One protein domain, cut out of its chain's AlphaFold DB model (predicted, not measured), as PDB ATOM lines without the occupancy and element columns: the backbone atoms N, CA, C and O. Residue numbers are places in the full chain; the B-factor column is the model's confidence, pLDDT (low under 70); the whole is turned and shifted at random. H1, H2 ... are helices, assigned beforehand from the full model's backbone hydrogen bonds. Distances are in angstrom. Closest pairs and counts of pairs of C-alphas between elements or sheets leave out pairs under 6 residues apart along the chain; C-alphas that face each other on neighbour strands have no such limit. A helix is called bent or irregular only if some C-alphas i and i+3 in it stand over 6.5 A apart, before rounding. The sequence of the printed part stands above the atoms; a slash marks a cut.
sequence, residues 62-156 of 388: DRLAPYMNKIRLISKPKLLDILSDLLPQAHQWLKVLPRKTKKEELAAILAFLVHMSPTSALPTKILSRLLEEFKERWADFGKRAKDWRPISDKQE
ATOM      1  N   ASP A  62     232.531 216.014 288.130       83.06
ATOM      2  CA  ASP A  62     233.523 215.667 289.167       83.06
ATOM      3  C   ASP A  62     234.913 215.356 288.570       83.06
ATOM      4  O   ASP A  62     235.915 215.210 289.278       83.06
ATOM      5  N   ARG A  63     235.026 215.276 287.241       86.69
ATOM      6  CA  ARG A  63     236.236 214.803 286.572       86.69
ATOM      7  C   ARG A  63     237.272 215.908 286.373       86.69
ATOM      8  O   ARG A  63     237.038 216.976 285.809       86.69
ATOM      9  N   LEU A  64     238.507 215.640 286.790       86.50
ATOM     10  CA  LEU A  64     239.654 216.474 286.450       86.50
ATOM     11  C   LEU A  64     239.968 216.357 284.956       86.50
ATOM     12  O   LEU A  64     240.263 215.270 284.447       86.50
ATOM     13  N   ALA A  65     239.978 217.511 284.279       85.81
ATOM     14  CA  ALA A  65     240.277 217.633 282.855       85.81
ATOM     15  C   ALA A  65     241.547 216.843 282.465       85.81
ATOM     16  O   ALA A  65     242.513 216.838 283.236       85.81
ATOM     17  N   PRO A  66     241.618 216.213 281.271       84.19
ATOM     18  CA  PRO A  66     242.606 215.167 280.983       84.19
ATOM     19  C   PRO A  66     244.078 215.520 281.242       84.19
ATOM     20  O   PRO A  66     244.852 214.619 281.581       84.19
ATOM     21  N   TYR A  67     244.440 216.803 281.118       83.62
ATOM     22  CA  TYR A  67     245.777 217.360 281.346       83.62
ATOM     23  C   TYR A  67     246.133 217.620 282.825       83.62
ATOM     24  O   TYR A  67     247.309 217.792 283.137       83.62
ATOM     25  N   MET A  68     245.170 217.639 283.752       87.88
ATOM     26  CA  MET A  68     245.400 217.873 285.189       87.88
ATOM     27  C   MET A  68     245.895 216.617 285.925       87.88
ATOM     28  O   MET A  68     245.545 216.376 287.072       87.88
ATOM     29  N   ASN A  69     246.740 215.798 285.295       87.38
ATOM     30  CA  ASN A  69     247.142 214.491 285.824       87.38
ATOM     31  C   ASN A  69     248.202 214.529 286.947       87.38
ATOM     32  O   ASN A  69     248.790 213.491 287.236       87.38
ATOM     33  N   LYS A  70     248.495 215.695 287.544       91.38
ATOM     34  CA  LYS A  70     249.536 215.914 288.576       91.38
ATOM     35  C   LYS A  70     249.117 217.020 289.541       91.38
ATOM     36  O   LYS A  70     248.491 217.983 289.100       91.38
ATOM     37  N   ILE A  71     249.567 216.975 290.801       90.56
ATOM     38  CA  ILE A  71     249.219 217.975 291.837       90.56
ATOM     39  C   ILE A  71     249.501 219.413 291.358       90.56
ATOM     40  O   ILE A  71     248.615 220.264 291.386       90.56
ATOM     41  N   ARG A  72     250.690 219.686 290.796       92.38
ATOM     42  CA  ARG A  72     251.040 221.012 290.235       92.38
ATOM     43  C   ARG A  72     250.203 221.460 289.025       92.38
ATOM     44  O   ARG A  72     250.376 222.584 288.558       92.38
ATOM     45  N   LEU A  73     249.385 220.588 288.436       92.75
ATOM     46  CA  LEU A  73     248.559 220.884 287.257       92.75
ATOM     47  C   LEU A  73     247.098 221.176 287.620       92.75
ATOM     48  O   LEU A  73     246.442 221.859 286.837       92.75
ATOM     49  N   ILE A  74     246.648 220.795 288.822       91.81
ATOM     50  CA  ILE A  74     245.373 221.237 289.412       91.81
ATOM     51  C   ILE A  74     245.300 222.781 289.383       91.81
ATOM     52  O   ILE A  74     246.326 223.479 289.423       91.81
ATOM     53  N   SER A  75     244.092 223.331 289.234       91.75
ATOM     54  CA  SER A  75     243.846 224.778 289.202       91.75
ATOM     55  C   SER A  75     243.975 225.418 290.594       91.75
ATOM     56  O   SER A  75     243.783 224.762 291.615       91.75
ATOM     57  N   LYS A  76     244.299 226.722 290.656       92.56
ATOM     58  CA  LYS A  76     244.444 227.440 291.939       92.56
ATOM     59  C   LYS A  76     243.175 227.391 292.820       92.56
ATOM     60  O   LYS A  76     243.363 227.223 294.019       92.56
ATOM     61  N   PRO A  77     241.936 227.500 292.286       90.88
ATOM     62  CA  PRO A  77     240.720 227.309 293.080       90.88
ATOM     63  C   PRO A  77     240.640 225.905 293.690       90.88
ATOM     64  O   PRO A  77     240.774 225.798 294.902       90.88
ATOM     65  N   LYS A  78     240.619 224.837 292.867       91.00
ATOM     66  CA  LYS A  78     240.504 223.449 293.360       91.00
ATOM     67  C   LYS A  78     241.607 223.080 294.376       91.00
ATOM     68  O   LYS A  78     241.349 222.315 295.295       91.00
ATOM     69  N   LEU A  79     242.814 223.656 294.276       92.88
ATOM     70  CA  LEU A  79     243.859 223.512 295.308       92.88
ATOM     71  C   LEU A  79     243.503 224.170 296.656       92.88
ATOM     72  O   LEU A  79     243.819 223.599 297.693       92.88
ATOM     73  N   LEU A  80     242.887 225.357 296.662       92.12
ATOM     74  CA  LEU A  80     242.448 226.041 297.889       92.12
ATOM     75  C   LEU A  80     241.246 225.345 298.536       92.12
ATOM     76  O   LEU A  80     241.157 225.321 299.764       92.12
ATOM     77  N   ASP A  81     240.368 224.761 297.722       91.06
ATOM     78  CA  ASP A  81     239.209 223.996 298.182       91.06
ATOM     79  C   ASP A  81     239.684 222.713 298.894       91.06
ATOM     80  O   ASP A  81     239.425 222.535 300.082       91.06
ATOM     81  N   ILE A  82     240.526 221.901 298.234       93.44
ATOM     82  CA  ILE A  82     241.146 220.702 298.831       93.44
ATOM     83  C   ILE A  82     241.940 221.048 300.106       93.44
ATOM     84  O   ILE A  82     241.836 220.350 301.112       93.44
ATOM     85  N   LEU A  83     242.733 222.128 300.098       92.88
ATOM     86  CA  LEU A  83     243.495 222.548 301.282       92.88
ATOM     87  C   LEU A  83     242.598 223.012 302.442       92.88
ATOM     88  O   LEU A  83     242.988 222.861 303.597       92.88
ATOM     89  N   SER A  84     241.414 223.559 302.150       90.94
ATOM     90  CA  SER A  84     240.434 223.949 303.172       90.94
ATOM     91  C   SER A  84     239.798 222.735 303.843       90.94
ATOM     92  O   SER A  84     239.609 222.744 305.057       90.94
ATOM     93  N   ASP A  85     239.525 221.688 303.064       91.12
ATOM     94  CA  ASP A  85     238.997 220.409 303.544       91.12
ATOM     95  C   ASP A  85     239.999 219.641 304.418       91.12
ATOM     96  O   ASP A  85     239.612 219.028 305.412       91.12
ATOM     97  N   LEU A  86     241.290 219.673 304.060       90.88
ATOM     98  CA  LEU A  86     242.355 219.002 304.818       90.88
ATOM     99  C   LEU A  86     242.812 219.793 306.053       90.88
ATOM    100  O   LEU A  86     243.248 219.193 307.031       90.88
ATOM    101  N   LEU A  87     242.729 221.128 306.032       88.62
ATOM    102  CA  LEU A  87     243.090 221.991 307.162       88.62
ATOM    103  C   LEU A  87     241.985 223.027 307.468       88.62
ATOM    104  O   LEU A  87     242.179 224.224 307.219       88.62
ATOM    105  N   PRO A  88     240.846 222.625 308.069       86.81
ATOM    106  CA  PRO A  88     239.751 223.546 308.395       86.81
ATOM    107  C   PRO A  88     240.183 224.737 309.268       86.81
ATOM    108  O   PRO A  88     239.740 225.866 309.057       86.81
ATOM    109  N   GLN A  89     241.116 224.526 310.201       84.38
ATOM    110  CA  GLN A  89     241.715 225.575 311.036       84.38
ATOM    111  C   GLN A  89     242.570 226.581 310.242       84.38
ATOM    112  O   GLN A  89     242.692 227.735 310.647       84.38
ATOM    113  N   ALA A  90     243.110 226.187 309.084       83.94
ATOM    114  CA  ALA A  90     243.858 227.066 308.187       83.94
ATOM    115  C   ALA A  90     242.964 227.773 307.147       83.94
ATOM    116  O   ALA A  90     243.441 228.651 306.429       83.94
ATOM    117  N   HIS A  91     241.667 227.457 307.068       84.38
ATOM    118  CA  HIS A  91     240.749 227.995 306.055       84.38
ATOM    119  C   HIS A  91     240.656 229.537 306.043       84.38
ATOM    120  O   HIS A  91     240.553 230.146 304.977       84.38
ATOM    121  N   GLN A  92     240.745 230.196 307.207       83.00
ATOM    122  CA  GLN A  92     240.793 231.667 307.268       83.00
ATOM    123  C   GLN A  92     242.079 232.224 306.640       83.00
ATOM    124  O   GLN A  92     242.025 233.187 305.876       83.00
ATOM    125  N   TRP A  93     243.219 231.581 306.894       85.44
ATOM    126  CA  TRP A  93     244.508 231.932 306.297       85.44
ATOM    127  C   TRP A  93     244.542 231.663 304.792       85.44
ATOM    128  O   TRP A  93     244.936 232.542 304.032       85.44
ATOM    129  N   LEU A  94     244.012 230.526 304.328       85.44
ATOM    130  CA  LEU A  94     243.848 230.233 302.897       85.44
ATOM    131  C   LEU A  94     243.004 231.302 302.173       85.44
ATOM    132  O   LEU A  94     243.269 231.604 301.009       85.44
ATOM    133  N   LYS A  95     242.036 231.917 302.870       81.75
ATOM    134  CA  LYS A  95     241.227 233.044 302.374       81.75
ATOM    135  C   LYS A  95     241.960 234.394 302.363       81.75
ATOM    136  O   LYS A  95     241.679 235.197 301.473       81.75
ATOM    137  N   VAL A  96     242.871 234.664 303.305       80.62
ATOM    138  CA  VAL A  96     243.661 235.920 303.337       80.62
ATOM    139  C   VAL A  96     245.027 235.827 302.649       80.62
ATOM    140  O   VAL A  96     245.656 236.862 302.425       80.62
ATOM    141  N   LEU A  97     245.470 234.624 302.255       77.69
ATOM    142  CA  LEU A  97     246.690 234.415 301.475       77.69
ATOM    143  C   LEU A  97     246.721 235.373 300.270       77.69
ATOM    144  O   LEU A  97     245.738 235.456 299.521       77.69
ATOM    145  N   PRO A  98     247.842 236.080 300.023       78.31
ATOM    146  CA  PRO A  98     247.921 237.051 298.944       78.31
ATOM    147  C   PRO A  98     247.437 236.486 297.604       78.31
ATOM    148  O   PRO A  98     247.826 235.395 297.181       78.31
ATOM    149  N   ARG A  99     246.653 237.264 296.842       77.38
ATOM    150  CA  ARG A  99     246.225 236.850 295.486       77.38
ATOM    151  C   ARG A  99     247.423 236.462 294.596       77.38
ATOM    152  O   ARG A  99     247.288 235.575 293.753       77.38
ATOM    153  N   LYS A 100     248.592 237.066 294.863       80.44
ATOM    154  CA  LYS A 100     249.908 236.817 294.245       80.44
ATOM    155  C   LYS A 100     250.599 235.495 294.647       80.44
ATOM    156  O   LYS A 100     251.558 235.130 293.975       80.44
ATOM    157  N   THR A 101     250.157 234.789 295.696       85.50
ATOM    158  CA  THR A 101     250.707 233.478 296.104       85.50
ATOM    159  C   THR A 101     250.649 232.507 294.932       85.50
ATOM    160  O   THR A 101     249.603 232.384 294.279       85.50
ATOM    161  N   LYS A 102     251.769 231.851 294.626       90.94
ATOM    162  CA  LYS A 102     251.907 231.064 293.395       90.94
ATOM    163  C   LYS A 102     251.120 229.760 293.500       90.94
ATOM    164  O   LYS A 102     250.957 229.197 294.581       90.94
ATOM    165  N   LYS A 103     250.647 229.250 292.364       92.88
ATOM    166  CA  LYS A 103     249.910 227.979 292.311       92.88
ATOM    167  C   LYS A 103     250.806 226.809 292.736       92.88
ATOM    168  O   LYS A 103     250.368 225.876 293.397       92.88
ATOM    169  N   GLU A 104     252.082 226.922 292.398       91.50
ATOM    170  CA  GLU A 104     253.163 225.987 292.689       91.50
ATOM    171  C   GLU A 104     253.460 225.912 294.196       91.50
ATOM    172  O   GLU A 104     253.821 224.851 294.690       91.50
ATOM    173  N   GLU A 105     253.254 227.012 294.932       89.25
ATOM    174  CA  GLU A 105     253.422 227.072 296.391       89.25
ATOM    175  C   GLU A 105     252.276 226.326 297.093       89.25
ATOM    176  O   GLU A 105     252.528 225.488 297.953       89.25
ATOM    177  N   LEU A 106     251.027 226.531 296.659       92.00
ATOM    178  CA  LEU A 106     249.865 225.776 297.155       92.00
ATOM    179  C   LEU A 106     249.966 224.277 296.824       92.00
ATOM    180  O   LEU A 106     249.686 223.432 297.669       92.00
ATOM    181  N   ALA A 107     250.431 223.938 295.618       92.75
ATOM    182  CA  ALA A 107     250.690 222.555 295.223       92.75
ATOM    183  C   ALA A 107     251.819 221.900 296.043       92.75
ATOM    184  O   ALA A 107     251.779 220.689 296.259       92.75
ATOM    185  N   ALA A 108     252.809 222.671 296.510       90.19
ATOM    186  CA  ALA A 108     253.849 222.182 297.414       90.19
ATOM    187  C   ALA A 108     253.308 221.921 298.828       90.19
ATOM    188  O   ALA A 108     253.607 220.874 299.393       90.19
ATOM    189  N   ILE A 109     252.469 222.816 299.363       91.06
ATOM    190  CA  ILE A 109     251.805 222.639 300.667       91.06
ATOM    191  C   ILE A 109     250.908 221.395 300.643       91.06
ATOM    192  O   ILE A 109     251.028 220.538 301.513       91.06
ATOM    193  N   LEU A 110     250.072 221.233 299.608       92.19
ATOM    194  CA  LEU A 110     249.231 220.039 299.462       92.19
ATOM    195  C   LEU A 110     250.078 218.761 299.369       92.19
ATOM    196  O   LEU A 110     249.822 217.805 300.094       92.19
ATOM    197  N   ALA A 111     251.122 218.752 298.535       89.81
ATOM    198  CA  ALA A 111     252.010 217.598 298.391       89.81
ATOM    199  C   ALA A 111     252.803 217.265 299.672       89.81
ATOM    200  O   ALA A 111     253.096 216.095 299.911       89.81
ATOM    201  N   PHE A 112     253.127 218.257 300.510       89.12
ATOM    202  CA  PHE A 112     253.660 218.020 301.854       89.12
ATOM    203  C   PHE A 112     252.624 217.292 302.725       89.12
ATOM    204  O   PHE A 112     252.917 216.227 303.261       89.12
ATOM    205  N   LEU A 113     251.400 217.824 302.796       89.19
ATOM    206  CA  LEU A 113     250.323 217.334 303.661       89.19
ATOM    207  C   LEU A 113     249.862 215.898 303.361       89.19
ATOM    208  O   LEU A 113     249.492 215.190 304.291       89.19
ATOM    209  N   VAL A 114     249.897 215.465 302.094       89.50
ATOM    210  CA  VAL A 114     249.491 214.104 301.664       89.50
ATOM    211  C   VAL A 114     250.679 213.173 301.358       89.50
ATOM    212  O   VAL A 114     250.514 212.109 300.756       89.50
ATOM    213  N   HIS A 115     251.892 213.594 301.729       86.81
ATOM    214  CA  HIS A 115     253.158 212.902 301.471       86.81
ATOM    215  C   HIS A 115     253.338 212.414 300.015       86.81
ATOM    216  O   HIS A 115     253.490 211.227 299.722       86.81
ATOM    217  N   MET A 116     253.312 213.357 299.069       85.94
ATOM    218  CA  MET A 116     253.500 213.120 297.631       85.94
ATOM    219  C   MET A 116     254.528 214.090 297.020       85.94
ATOM    220  O   MET A 116     255.056 214.983 297.681       85.94
ATOM    221  N   SER A 117     254.836 213.931 295.728       84.38
ATOM    222  CA  SER A 117     255.601 214.931 294.970       84.38
ATOM    223  C   SER A 117     254.634 215.889 294.263       84.38
ATOM    224  O   SER A 117     253.702 215.420 293.613       84.38
ATOM    225  N   PRO A 118     254.885 217.213 294.214       88.19
ATOM    226  CA  PRO A 118     254.118 218.121 293.351       88.19
ATOM    227  C   PRO A 118     254.126 217.706 291.864       88.19
ATOM    228  O   PRO A 118     253.306 218.171 291.068       88.19
ATOM    229  N   THR A 119     255.080 216.851 291.473       87.88
ATOM    230  CA  THR A 119     255.299 216.373 290.101       87.88
ATOM    231  C   THR A 119     254.872 214.921 289.845       87.88
ATOM    232  O   THR A 119     254.891 214.504 288.676       87.88
ATOM    233  N   SER A 120     254.486 214.158 290.878       84.31
ATOM    234  CA  SER A 120     253.943 212.805 290.696       84.31
ATOM    235  C   SER A 120     252.571 212.870 290.029       84.31
ATOM    236  O   SER A 120     251.896 213.903 290.070       84.31
ATOM    237  N   ALA A 121     252.182 211.778 289.372       87.50
ATOM    238  CA  ALA A 121     250.826 211.656 288.865       87.50
ATOM    239  C   ALA A 121     249.813 211.593 290.021       87.50
ATOM    240  O   ALA A 121     250.177 211.277 291.156       87.50
ATOM    241  N   LEU A 122     248.562 211.937 289.724       89.44
ATOM    242  CA  LEU A 122     247.435 211.689 290.620       89.44
ATOM    243  C   LEU A 122     247.003 210.216 290.495       89.44
ATOM    244  O   LEU A 122     247.054 209.688 289.381       89.44
ATOM    245  N   PRO A 123     246.583 209.567 291.594       86.12
ATOM    246  CA  PRO A 123     246.108 208.179 291.582       86.12
ATOM    247  C   PRO A 123     244.809 208.018 290.778       86.12
ATOM    248  O   PRO A 123     244.670 207.079 289.998       86.12
ATOM    249  N   THR A 124     243.910 208.998 290.875       88.81
ATOM    250  CA  THR A 124     242.669 209.089 290.100       88.81
ATOM    251  C   THR A 124     242.487 210.483 289.481       88.81
ATOM    252  O   THR A 124     243.164 211.446 289.851       88.81
ATOM    253  N   LYS A 125     241.573 210.591 288.508       87.75
ATOM    254  CA  LYS A 125     241.078 211.870 287.960       87.75
ATOM    255  C   LYS A 125     239.689 212.253 288.482       87.75
ATOM    256  O   LYS A 125     239.245 213.355 288.197       87.75
ATOM    257  N   ILE A 126     239.010 211.363 289.200       89.50
ATOM    258  CA  ILE A 126     237.705 211.621 289.825       89.50
ATOM    259  C   ILE A 126     237.978 212.430 291.103       89.50
ATOM    260  O   ILE A 126     238.748 211.970 291.948       89.50
ATOM    261  N   LEU A 127     237.456 213.654 291.218       89.25
ATOM    262  CA  LEU A 127     237.860 214.592 292.270       89.25
ATOM    263  C   LEU A 127     237.373 214.162 293.660       89.25
ATOM    264  O   LEU A 127     238.140 214.287 294.614       89.25
ATOM    265  N   SER A 128     236.167 213.605 293.766       89.62
ATOM    266  CA  SER A 128     235.632 212.994 294.991       89.62
ATOM    267  C   SER A 128     236.579 211.927 295.560       89.62
ATOM    268  O   SER A 128     237.111 212.095 296.657       89.62
ATOM    269  N   ARG A 129     236.902 210.892 294.774       90.38
ATOM    270  CA  ARG A 129     237.846 209.826 295.172       90.38
ATOM    271  C   ARG A 129     239.255 210.354 295.462       90.38
ATOM    272  O   ARG A 129     239.909 209.903 296.396       90.38
ATOM    273  N   LEU A 130     239.725 211.348 294.701       91.00
ATOM    274  CA  LEU A 130     241.026 211.978 294.952       91.00
ATOM    275  C   LEU A 130     241.066 212.677 296.321       91.00
ATOM    276  O   LEU A 130     242.089 212.656 297.001       91.00
ATOM    277  N   LEU A 131     239.957 213.305 296.716       92.94
ATOM    278  CA  LEU A 131     239.806 213.966 298.006       92.94
ATOM    279  C   LEU A 131     239.752 212.955 299.162       92.94
ATOM    280  O   LEU A 131     240.278 213.249 300.234       92.94
ATOM    281  N   GLU A 132     239.183 211.765 298.949       92.75
ATOM    282  CA  GLU A 132     239.218 210.648 299.906       92.75
ATOM    283  C   GLU A 132     240.651 210.131 300.116       92.75
ATOM    284  O   GLU A 132     241.136 210.140 301.248       92.75
ATOM    285  N   GLU A 133     241.381 209.802 299.041       91.69
ATOM    286  CA  GLU A 133     242.792 209.375 299.119       91.69
ATOM    287  C   GLU A 133     243.697 210.444 299.764       91.69
ATOM    288  O   GLU A 133     244.636 210.138 300.503       91.69
ATOM    289  N   PHE A 134     243.423 211.727 299.510       93.75
ATOM    290  CA  PHE A 134     244.124 212.832 300.163       93.75
ATOM    291  C   PHE A 134     243.769 212.964 301.652       93.75
ATOM    292  O   PHE A 134     244.656 213.291 302.442       93.75
ATOM    293  N   LYS A 135     242.524 212.685 302.059       92.38
ATOM    294  CA  LYS A 135     242.101 212.674 303.471       92.38
ATOM    295  C   LYS A 135     242.718 211.502 304.237       92.38
ATOM    296  O   LYS A 135     243.189 211.715 305.351       92.38
ATOM    297  N   GLU A 136     242.809 210.318 303.631       91.06
ATOM    298  CA  GLU A 136     243.521 209.154 304.184       91.06
ATOM    299  C   GLU A 136     245.015 209.462 304.389       91.06
ATOM    300  O   GLU A 136     245.526 209.419 305.508       91.06
ATOM    301  N   ARG A 137     245.709 209.914 303.337       89.75
ATOM    302  CA  ARG A 137     247.132 210.296 303.414       89.75
ATOM    303  C   ARG A 137     247.408 211.430 304.400       89.75
ATOM    304  O   ARG A 137     248.443 211.427 305.066       89.75
ATOM    305  N   TRP A 138     246.508 212.406 304.505       90.19
ATOM    306  CA  TRP A 138     246.615 213.459 305.514       90.19
ATOM    307  C   TRP A 138     246.401 212.916 306.931       90.19
ATOM    308  O   TRP A 138     247.100 213.333 307.858       90.19
ATOM    309  N   ALA A 139     245.490 211.955 307.106       88.25
ATOM    310  CA  ALA A 139     245.308 211.281 308.381       88.25
ATOM    311  C   ALA A 139     246.566 210.502 308.790       88.25
ATOM    312  O   ALA A 139     246.867 210.482 309.977       88.25
ATOM    313  N   ASP A 140     247.346 209.934 307.871       83.62
ATOM    314  CA  ASP A 140     248.613 209.270 308.213       83.62
ATOM    315  C   ASP A 140     249.769 210.249 308.453       83.62
ATOM    316  O   ASP A 140     250.345 210.268 309.543       83.62
ATOM    317  N   PHE A 141     250.091 211.093 307.469       81.56
ATOM    318  CA  PHE A 141     251.313 211.913 307.464       81.56
ATOM    319  C   PHE A 141     251.070 213.382 307.854       81.56
ATOM    320  O   PHE A 141     251.924 214.033 308.461       81.56
ATOM    321  N   GLY A 142     249.892 213.914 307.523       75.06
ATOM    322  CA  GLY A 142     249.527 215.326 307.676       75.06
ATOM    323  C   GLY A 142     249.176 215.767 309.102       75.06
ATOM    324  O   GLY A 142     249.126 216.972 309.362       75.06
ATOM    325  N   LYS A 143     249.008 214.825 310.046       72.50
ATOM    326  CA  LYS A 143     248.662 215.067 311.466       72.50
ATOM    327  C   LYS A 143     249.455 216.201 312.132       72.50
ATOM    328  O   LYS A 143     248.868 216.954 312.904       72.50
ATOM    329  N   ARG A 144     250.744 216.394 311.809       74.62
ATOM    330  CA  ARG A 144     251.582 217.485 312.368       74.62
ATOM    331  C   ARG A 144     251.022 218.892 312.090       74.62
ATOM    332  O   ARG A 144     251.296 219.804 312.862       74.62
ATOM    333  N   ALA A 145     250.239 219.082 311.026       80.19
ATOM    334  CA  ALA A 145     249.596 220.357 310.690       80.19
ATOM    335  C   ALA A 145     248.168 220.510 311.262       80.19
ATOM    336  O   ALA A 145     247.551 221.561 311.091       80.19
ATOM    337  N   LYS A 146     247.628 219.494 311.953       79.06
ATOM    338  CA  LYS A 146     246.270 219.519 312.528       79.06
ATOM    339  C   LYS A 146     246.105 220.600 313.599       79.06
ATOM    340  O   LYS A 146     245.109 221.316 313.601       79.06
ATOM    341  N   ASP A 147     247.089 220.726 314.483       77.38
ATOM    342  CA  ASP A 147     247.056 221.685 315.593       77.38
ATOM    343  C   ASP A 147     247.762 223.013 315.252       77.38
ATOM    344  O   ASP A 147     247.728 223.960 316.041       77.38
ATOM    345  N   TRP A 148     248.359 223.114 314.055       81.44
ATOM    346  CA  TRP A 148     248.941 224.358 313.549       81.44
ATOM    347  C   TRP A 148     247.860 225.415 313.321       81.44
ATOM    348  O   TRP A 148     246.842 225.171 312.668       81.44
ATOM    349  N   ARG A 149     248.111 226.615 313.845       77.19
ATOM    350  CA  ARG A 149     247.265 227.794 313.666       77.19
ATOM    351  C   ARG A 149     248.085 228.870 312.956       77.19
ATOM    352  O   ARG A 149     249.015 229.378 313.576       77.19
ATOM    353  N   PRO A 150     247.771 229.223 311.700       71.75
ATOM    354  CA  PRO A 150     248.485 230.282 310.994       71.75
ATOM    355  C   PRO A 150     248.293 231.638 311.673       71.75
ATOM    356  O   PRO A 150     247.153 232.067 311.870       71.75
ATOM    357  N   ILE A 151     249.396 232.333 311.964       66.94
ATOM    358  CA  ILE A 151     249.373 233.702 312.495       66.94
ATOM    359  C   ILE A 151     249.630 234.724 311.372       66.94
ATOM    360  O   ILE A 151     249.021 235.796 311.372       66.94
ATOM    361  N   SER A 152     250.491 234.403 310.398       66.56
ATOM    362  CA  SER A 152     250.947 235.343 309.364       66.56
ATOM    363  C   SER A 152     251.080 234.749 307.942       66.56
ATOM    364  O   SER A 152     250.087 234.651 307.218       66.56
ATOM    365  N   ASP A 153     252.292 234.420 307.487       73.75
ATOM    366  CA  ASP A 153     252.636 234.129 306.085       73.75
ATOM    367  C   ASP A 153     253.002 232.650 305.835       73.75
ATOM    368  O   ASP A 153     253.226 231.863 306.748       73.75
ATOM    369  N   LYS A 154     253.109 232.256 304.562       77.19
ATOM    370  CA  LYS A 154     253.566 230.922 304.132       77.19
ATOM    371  C   LYS A 154     254.952 230.524 304.641       77.19
ATOM    372  O   LYS A 154     255.234 229.331 304.665       77.19
ATOM    373  N   GLN A 155     255.818 231.477 304.996       80.38
ATOM    374  CA  GLN A 155     257.127 231.150 305.561       80.38
ATOM    375  C   GLN A 155     256.960 230.456 306.921       80.38
ATOM    376  O   GLN A 155     257.492 229.370 307.113       80.38
ATOM    377  N   GLU A 156     256.075 230.989 307.771       80.75
ATOM    378  CA  GLU A 156     255.726 230.434 309.083       80.75
ATOM    379  C   GLU A 156     255.226 228.982 308.990       80.75
ATOM    380  O   GLU A 156     255.549 228.169 309.853       80.75
TER     381      GLU A 156
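Overview. This is residues 62 to 156 of the 388 residues of the protein "Hypothetical protein" of Symbiodinium natans (UniProt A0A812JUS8). The longest helix, H4, crosses one end of a small group of helices, passing over the last residues of H1 and H3. Within that group H1 is in the middle of the contacts, with H2 folded back beside it as a hairpin and H3 on another side of it, running the same way as H1; the short H5 follows H4, and a tail with no named element makes the end of the printed part. The printed part has 95 residues with five named helices, in the order H1, H2, H3, H4, H5, and no named strand; the class is all helix. The whole is compact, with a radius of gyration of the C-alphas of 12.6 A, and spans 37 by 30 by 21 A.

Along the chain. H4 is residues 127 to 140, 20.0 A from first to last C-alpha, from C-alpha 127 at (237.860, 214.592, 292.270) to C-alpha 140 at (248.613, 209.270, 308.213). H1 is residues 76 to 86, 15.5 A long, and begins with C-alpha 76 at (244.444, 227.440, 291.939). H3 is residues 103 to 113, 15.6 A long. H2 is residues 88 to 96, 13.9 A long, and is irregular: C-alphas 89 and 92 are 7.2 A apart. H5 is residues 142 to 145, 5.9 A long, and ends with C-alpha 145 at (249.596, 220.357, 310.690).

Arrangement. H4 touches H1, the hub, which touches three helices; their closest C-alphas, of Lys 135 and Leu 86, are 6.5 A apart, and they run the same way at a steep tilt of 46 degrees. H1 and H2 form a helical hairpin: they touch, closest at the C-alphas of Ser 84 and His 91, 5.0 A, at a shallow tilt of 29 degrees, opposite ways. H1 and H3 touch, closest at the C-alphas of Lys 76 and Lys 103, 5.5 A, at a shallow tilt of 21 degrees, the same way. H3 and H4 are close but not clearly touching, with the C-alphas of Leu 113 and Trp 138 closest at 5.7 A. H3 and H5 only just touch, with 3 pairs of C-alphas within 8 A. H2 and H3 are apart, as are H2 and H4. In H1, H3 and H4 every O i to N i+4 pair is within hydrogen-bond range; in H2 3 of 5 are, and H5 is too short for such a pair.

Size, cuts and confidence. The C-alphas farthest apart, of Pro 66 and Ile 151, are 37.2 A apart. The printed part has no cut. The link from H3 to H4 is long, with 13 residues. Residues 151 to 152 have pLDDT under 70; the mean of the printed part is 86.3.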